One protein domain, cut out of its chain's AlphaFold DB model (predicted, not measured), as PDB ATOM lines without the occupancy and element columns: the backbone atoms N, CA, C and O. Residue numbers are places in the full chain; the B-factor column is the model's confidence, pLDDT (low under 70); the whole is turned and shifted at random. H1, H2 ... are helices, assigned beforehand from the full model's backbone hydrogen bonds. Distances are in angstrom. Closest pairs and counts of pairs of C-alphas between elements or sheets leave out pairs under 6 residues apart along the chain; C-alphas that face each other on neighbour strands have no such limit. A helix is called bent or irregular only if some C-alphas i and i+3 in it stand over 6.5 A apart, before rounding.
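Overview. This is residues 105 to 147 of the 147 residues of a protein of Rotaria sp. Silwood1 (UniProt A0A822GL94). Picture a flat head of three short helices, H2, H1 and H3, with their centres in a triangle, and a two-stranded tail made by the two ends of the printed part running side by side. The end of H3 meets the beginning of H1, and from there the tail, tied by a short antiparallel pairing of residues 108 to 109 with 143 to 144, makes much of the length. Residues 117 to 122, of which 118 to 122 belong to H2, stick out. The printed part has 43 residues with three named helices in the order H1, H2, H3 and no named strand; its class is all helix. It is only just compact, close to loose, with a radius of gyration of the C-alphas of 10.8 A and spans of 34 by 21 by 10 A.

Arrangement. Start at H2, residues 118 to 127, the longest helix. It and H1, residues 110 to 116, only just touch, and only at the corner by their tight link, with 3 pairs of C-alphas within 8 A. Look at Leu 114 and Leu 120 for their closest C-alphas, 6.4 A apart; the two helices run opposite ways at a steep tilt of 65 degrees. At its other end H2 only just touches H3, residues 131 to 138, again only at the corner by a tight link and with 3 pairs within 8 A. The closest C-alphas there are those of Cys 127 and Asn 134, 5.2 A apart, and the helices run opposite ways at a steep tilt of 38 degrees, only just past shallow. H1 and H3 touch, with the C-alphas of Gly 111 and Leu 138 closest at 4.1 A, and stand about perpendicular at 79 degrees. In H3 every O i to N i+4 pair is within hydrogen-bond range; in H2 it is 4 of 6, and in H1 it is 1 of 3, beside 3 of 4 O i to N i+3 pairs.

Along the chain. Find C-alpha 118 at (206.720, 180.244, 115.852); from there H2 runs 14.6 A to C-alpha 127. It is irregular, with C-alphas 119 and 122 standing 7.5 A apart. Go back to C-alpha 110 at (218.399, 180.156, 123.095), where H1 begins its 10.3 A. H3 covers 10.8 A and ends at C-alpha 138, at (214.241, 176.030, 128.212).

Size, cuts and confidence. The two C-alphas farthest apart are those of Leu 129 and Arg 147, at 33.7 A, while those of Ser 105 and Arg 147 are 4.6 A apart. The printed part has no cut and ends at residue 147, the chain's last. Its mean pLDDT is 88.9, and no printed residue is under 70.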
ATOM      1  N   SER A 105     222.550 194.023 115.231       92.19
ATOM      2  CA  SER A 105     222.901 193.027 116.247       92.19
ATOM      3  C   SER A 105     221.647 192.280 116.656       92.19
ATOM      4  O   SER A 105     220.601 192.891 116.873       92.19
ATOM      5  N   HIS A 106     221.773 190.962 116.775       91.12
ATOM      6  CA  HIS A 106     220.690 190.081 117.181       91.12
ATOM      7  C   HIS A 106     221.207 189.082 118.210       91.12
ATOM      8  O   HIS A 106     221.579 187.958 117.891       91.12
ATOM      9  N   ASN A 107     221.241 189.513 119.466       90.88
ATOM     10  CA  ASN A 107     221.679 188.667 120.567       90.88
ATOM     11  C   ASN A 107     220.464 187.972 121.177       90.88
ATOM     12  O   ASN A 107     219.537 188.644 121.631       90.88
ATOM     13  N   ILE A 108     220.479 186.643 121.226       90.19
ATOM     14  CA  ILE A 108     219.375 185.852 121.776       90.19
ATOM     15  C   ILE A 108     219.858 184.974 122.925       90.19
ATOM     16  O   ILE A 108     221.009 184.547 122.966       90.19
ATOM     17  N   LYS A 109     218.960 184.674 123.861       89.25
ATOM     18  CA  LYS A 109     219.110 183.520 124.748       89.25
ATOM     19  C   LYS A 109     218.325 182.377 124.131       89.25
ATOM     20  O   LYS A 109     217.133 182.526 123.878       89.25
ATOM     21  N   ILE A 110     218.983 181.253 123.877       88.69
ATOM     22  CA  ILE A 110     218.399 180.156 123.095       88.69
ATOM     23  C   ILE A 110     217.127 179.620 123.764       88.69
ATOM     24  O   ILE A 110     216.114 179.450 123.091       88.69
ATOM     25  N   GLY A 111     217.151 179.417 125.086       88.06
ATOM     26  CA  GLY A 111     215.989 178.925 125.833       88.06
ATOM     27  C   GLY A 111     214.783 179.870 125.776       88.06
ATOM     28  O   GLY A 111     213.653 179.406 125.653       88.06
ATOM     29  N   GLU A 112     215.010 181.187 125.812       88.56
ATOM     30  CA  GLU A 112     213.955 182.200 125.653       88.56
ATOM     31  C   GLU A 112     213.440 182.229 124.209       88.56
ATOM     32  O   GLU A 112     212.244 182.086 123.977       88.56
ATOM     33  N   TYR A 113     214.341 182.294 123.227       90.44
ATOM     34  CA  TYR A 113     213.977 182.366 121.814       90.44
ATOM     35  C   TYR A 113     213.165 181.152 121.338       90.44
ATOM     36  O   TYR A 113     212.215 181.301 120.573       90.44
ATOM     37  N   LEU A 114     213.490 179.948 121.820       89.69
ATOM     38  CA  LEU A 114     212.752 178.722 121.493       89.69
ATOM     39  C   LEU A 114     211.302 178.719 122.007       89.69
ATOM     40  O   LEU A 114     210.456 178.029 121.424       89.69
ATOM     41  N   ARG A 115     210.999 179.458 123.087       85.62
ATOM     42  CA  ARG A 115     209.619 179.593 123.585       85.62
ATOM     43  C   ARG A 115     208.765 180.386 122.608       85.62
ATOM     44  O   ARG A 115     207.667 179.942 122.282       85.62
ATOM     45  N   ASP A 116     209.312 181.488 122.110       86.88
ATOM     46  CA  ASP A 116     208.531 182.516 121.420       86.88
ATOM     47  C   ASP A 116     208.555 182.363 119.890       86.88
ATOM     48  O   ASP A 116     207.643 182.808 119.197       86.88
ATOM     49  N   ALA A 117     209.579 181.712 119.332       90.06
ATOM     50  CA  ALA A 117     209.722 181.555 117.891       90.06
ATOM     51  C   ALA A 117     208.704 180.552 117.310       90.06
ATOM     52  O   ALA A 117     208.826 179.334 117.484       90.06
ATOM     53  N   GLU A 118     207.726 181.060 116.552       92.38
ATOM     54  CA  GLU A 118     206.720 180.244 115.852       92.38
ATOM     55  C   GLU A 118     207.358 179.266 114.858       92.38
ATOM     56  O   GLU A 118     207.051 178.077 114.859       92.38
ATOM     57  N   HIS A 119     208.336 179.727 114.076       93.62
ATOM     58  CA  HIS A 119     209.035 178.894 113.091       93.62
ATOM     59  C   HIS A 119     209.851 177.743 113.715       93.62
ATOM     60  O   HIS A 119     210.282 176.839 113.000       93.62
ATOM     61  N   LEU A 120     210.053 177.747 115.040       92.44
ATOM     62  CA  LEU A 120     210.717 176.674 115.788       92.44
ATOM     63  C   LEU A 120     209.726 175.748 116.511       92.44
ATOM     64  O   LEU A 120     210.149 174.894 117.295       92.44
ATOM     65  N   GLU A 121     208.421 175.852 116.227       91.00
ATOM     66  CA  GLU A 121     207.386 175.002 116.828       91.00
ATOM     67  C   GLU A 121     207.697 173.513 116.684       91.00
ATOM     68  O   GLU A 121     207.546 172.758 117.644       91.00
ATOM     69  N   TYR A 122     208.187 173.090 115.517       92.44
ATOM     70  CA  TYR A 122     208.566 171.699 115.294       92.44
ATOM     71  C   TYR A 122     209.599 171.215 116.322       92.44
ATOM     72  O   TYR A 122     209.411 170.161 116.929       92.44
ATOM     73  N   ILE A 123     210.656 171.996 116.568       90.31
ATOM     74  CA  ILE A 123     211.704 171.649 117.538       90.31
ATOM     75  C   ILE A 123     211.106 171.590 118.944       90.31
ATOM     76  O   ILE A 123     211.276 170.587 119.637       90.31
ATOM     77  N   ARG A 124     210.333 172.609 119.335       89.06
ATOM     78  CA  ARG A 124     209.668 172.668 120.643       89.06
ATOM     79  C   ARG A 124     208.760 171.457 120.873       89.06
ATOM     80  O   ARG A 124     208.855 170.816 121.915       89.06
ATOM     81  N   ARG A 125     207.951 171.083 119.876       90.06
ATOM     82  CA  ARG A 125     207.062 169.912 119.928       90.06
ATOM     83  C   ARG A 125     207.834 168.601 120.048       90.06
ATOM     84  O   ARG A 125     207.367 167.674 120.700       90.06
ATOM     85  N   ARG A 126     208.996 168.483 119.402       91.31
ATOM     86  CA  ARG A 126     209.846 167.288 119.522       91.31
ATOM     87  C   ARG A 126     210.488 167.202 120.904       91.31
ATOM     88  O   ARG A 126     210.497 166.120 121.483       91.31
ATOM     89  N   CYS A 127     210.967 168.320 121.441       87.81
ATOM     90  CA  CYS A 127     211.557 168.387 122.775       87.81
ATOM     91  C   CYS A 127     210.525 168.139 123.883       87.81
ATOM     92  O   CYS A 127     210.852 167.481 124.862       87.81
ATOM     93  N   SER A 128     209.272 168.571 123.708       87.25
ATOM     94  CA  SER A 128     208.202 168.359 124.694       87.25
ATOM     95  C   SER A 128     207.764 166.899 124.848       87.25
ATOM     96  O   SER A 128     207.021 166.592 125.773       87.25
ATOM     97  N   LEU A 129     208.198 165.992 123.962       92.19
ATOM     98  CA  LEU A 129     207.930 164.554 124.101       92.19
ATOM     99  C   LEU A 129     208.708 163.917 125.261       92.19
ATOM    100  O   LEU A 129     208.367 162.816 125.682       92.19
ATOM    101  N   VAL A 130     209.746 164.595 125.757       92.81
ATOM    102  CA  VAL A 130     210.557 164.167 126.898       92.81
ATOM    103  C   VAL A 130     210.642 165.339 127.873       92.81
ATOM    104  O   VAL A 130     211.304 166.341 127.593       92.81
ATOM    105  N   SER A 131     209.955 165.227 129.010       86.62
ATOM    106  CA  SER A 131     209.819 166.291 130.014       86.62
ATOM    107  C   SER A 131     211.158 166.892 130.438       86.62
ATOM    108  O   SER A 131     211.315 168.108 130.470       86.62
ATOM    109  N   GLU A 132     212.141 166.037 130.688       89.38
ATOM    110  CA  GLU A 132     213.480 166.386 131.143       89.38
ATOM    111  C   GLU A 132     214.220 167.212 130.087       89.38
ATOM    112  O   GLU A 132     214.835 168.227 130.406       89.38
ATOM    113  N   ILE A 133     214.113 166.829 128.809       87.31
ATOM    114  CA  ILE A 133     214.731 167.565 127.697       87.31
ATOM    115  C   ILE A 133     214.102 168.949 127.572       87.31
ATOM    116  O   ILE A 133     214.823 169.931 127.402       87.31
ATOM    117  N   ASN A 134     212.775 169.034 127.663       85.38
ATOM    118  CA  ASN A 134     212.069 170.302 127.555       85.38
ATOM    119  C   ASN A 134     212.474 171.270 128.676       85.38
ATOM    120  O   ASN A 134     212.834 172.410 128.395       85.38
ATOM    121  N   THR A 135     212.496 170.800 129.925       86.06
ATOM    122  CA  THR A 135     212.928 171.606 131.076       86.06
ATOM    123  C   THR A 135     214.383 172.054 130.917       86.06
ATOM    124  O   THR A 135     214.664 173.252 130.914       86.06
ATOM    125  N   HIS A 136     215.307 171.124 130.654       86.19
ATOM    126  CA  HIS A 136     216.730 171.450 130.516       86.19
ATOM    127  C   HIS A 136     217.041 172.393 129.350       86.19
ATOM    128  O   HIS A 136     217.974 173.189 129.436       86.19
ATOM    129  N   LEU A 137     216.310 172.303 128.240       85.69
ATOM    130  CA  LEU A 137     216.530 173.168 127.083       85.69
ATOM    131  C   LEU A 137     216.045 174.598 127.342       85.69
ATOM    132  O   LEU A 137     216.722 175.555 126.968       85.69
ATOM    133  N   LEU A 138     214.887 174.741 127.985       84.56
ATOM    134  CA  LEU A 138     214.241 176.030 128.212       84.56
ATOM    135  C   LEU A 138     214.860 176.823 129.373       84.56
ATOM    136  O   LEU A 138     214.781 178.053 129.375       84.56
ATOM    137  N   GLU A 139     215.486 176.148 130.336       85.50
ATOM    138  CA  GLU A 139     216.160 176.773 131.486       85.50
ATOM    139  C   GLU A 139     217.630 177.132 131.213       85.50
ATOM    140  O   GLU A 139     218.296 177.757 132.040       85.50
ATOM    141  N   ARG A 140     218.168 176.755 130.047       83.69
ATOM    142  CA  ARG A 140     219.562 177.032 129.694       83.69
ATOM    143  C   ARG A 140     219.814 178.515 129.440       83.69
ATOM    144  O   ARG A 140     219.202 179.133 128.574       83.69
ATOM    145  N   ASN A 141     220.858 179.031 130.086       84.19
ATOM    146  CA  ASN A 141     221.376 180.391 129.893       84.19
ATOM    147  C   ASN A 141     222.318 180.523 128.681       84.19
ATOM    148  O   ASN A 141     223.175 181.403 128.647       84.19
ATOM    149  N   THR A 142     222.216 179.626 127.697       87.38
ATOM    150  CA  THR A 142     223.063 179.688 126.505       87.38
ATOM    151  C   THR A 142     222.690 180.917 125.681       87.38
ATOM    152  O   THR A 142     221.553 181.040 125.216       87.38
ATOM    153  N   ALA A 143     223.651 181.821 125.517       88.12
ATOM    154  CA  ALA A 143     223.531 182.978 124.645       88.12
ATOM    155  C   ALA A 143     223.987 182.620 123.223       88.12
ATOM    156  O   ALA A 143     224.750 181.680 123.025       88.12
ATOM    157  N   LEU A 144     223.483 183.370 122.249       90.69
ATOM    158  CA  LEU A 144     223.998 183.422 120.890       90.69
ATOM    159  C   LEU A 144     224.160 184.895 120.521       90.69
ATOM    160  O   LEU A 144     223.182 185.650 120.546       90.69
ATOM    161  N   GLN A 145     225.382 185.290 120.176       92.38
ATOM    162  CA  GLN A 145     225.684 186.620 119.657       92.38
ATOM    163  C   GLN A 145     225.675 186.630 118.119       92.38
ATOM    164  O   GLN A 145     226.344 185.818 117.481       92.38
ATOM    165  N   VAL A 146     224.948 187.578 117.514       90.00
ATOM    166  CA  VAL A 146     224.958 187.829 116.059       90.00
ATOM    167  C   VAL A 146     225.239 189.310 115.825       90.00
ATOM    168  O   VAL A 146     224.574 190.167 116.422       90.00
ATOM    169  N   ARG A 147     226.227 189.613 114.974       83.94
ATOM    170  CA  ARG A 147     226.736 190.969 114.742       83.94
ATOM    171  C   ARG A 147     227.047 191.240 113.278       83.94
ATOM    172  O   ARG A 147     227.474 190.284 112.596       83.94
TER     173      ARG A 147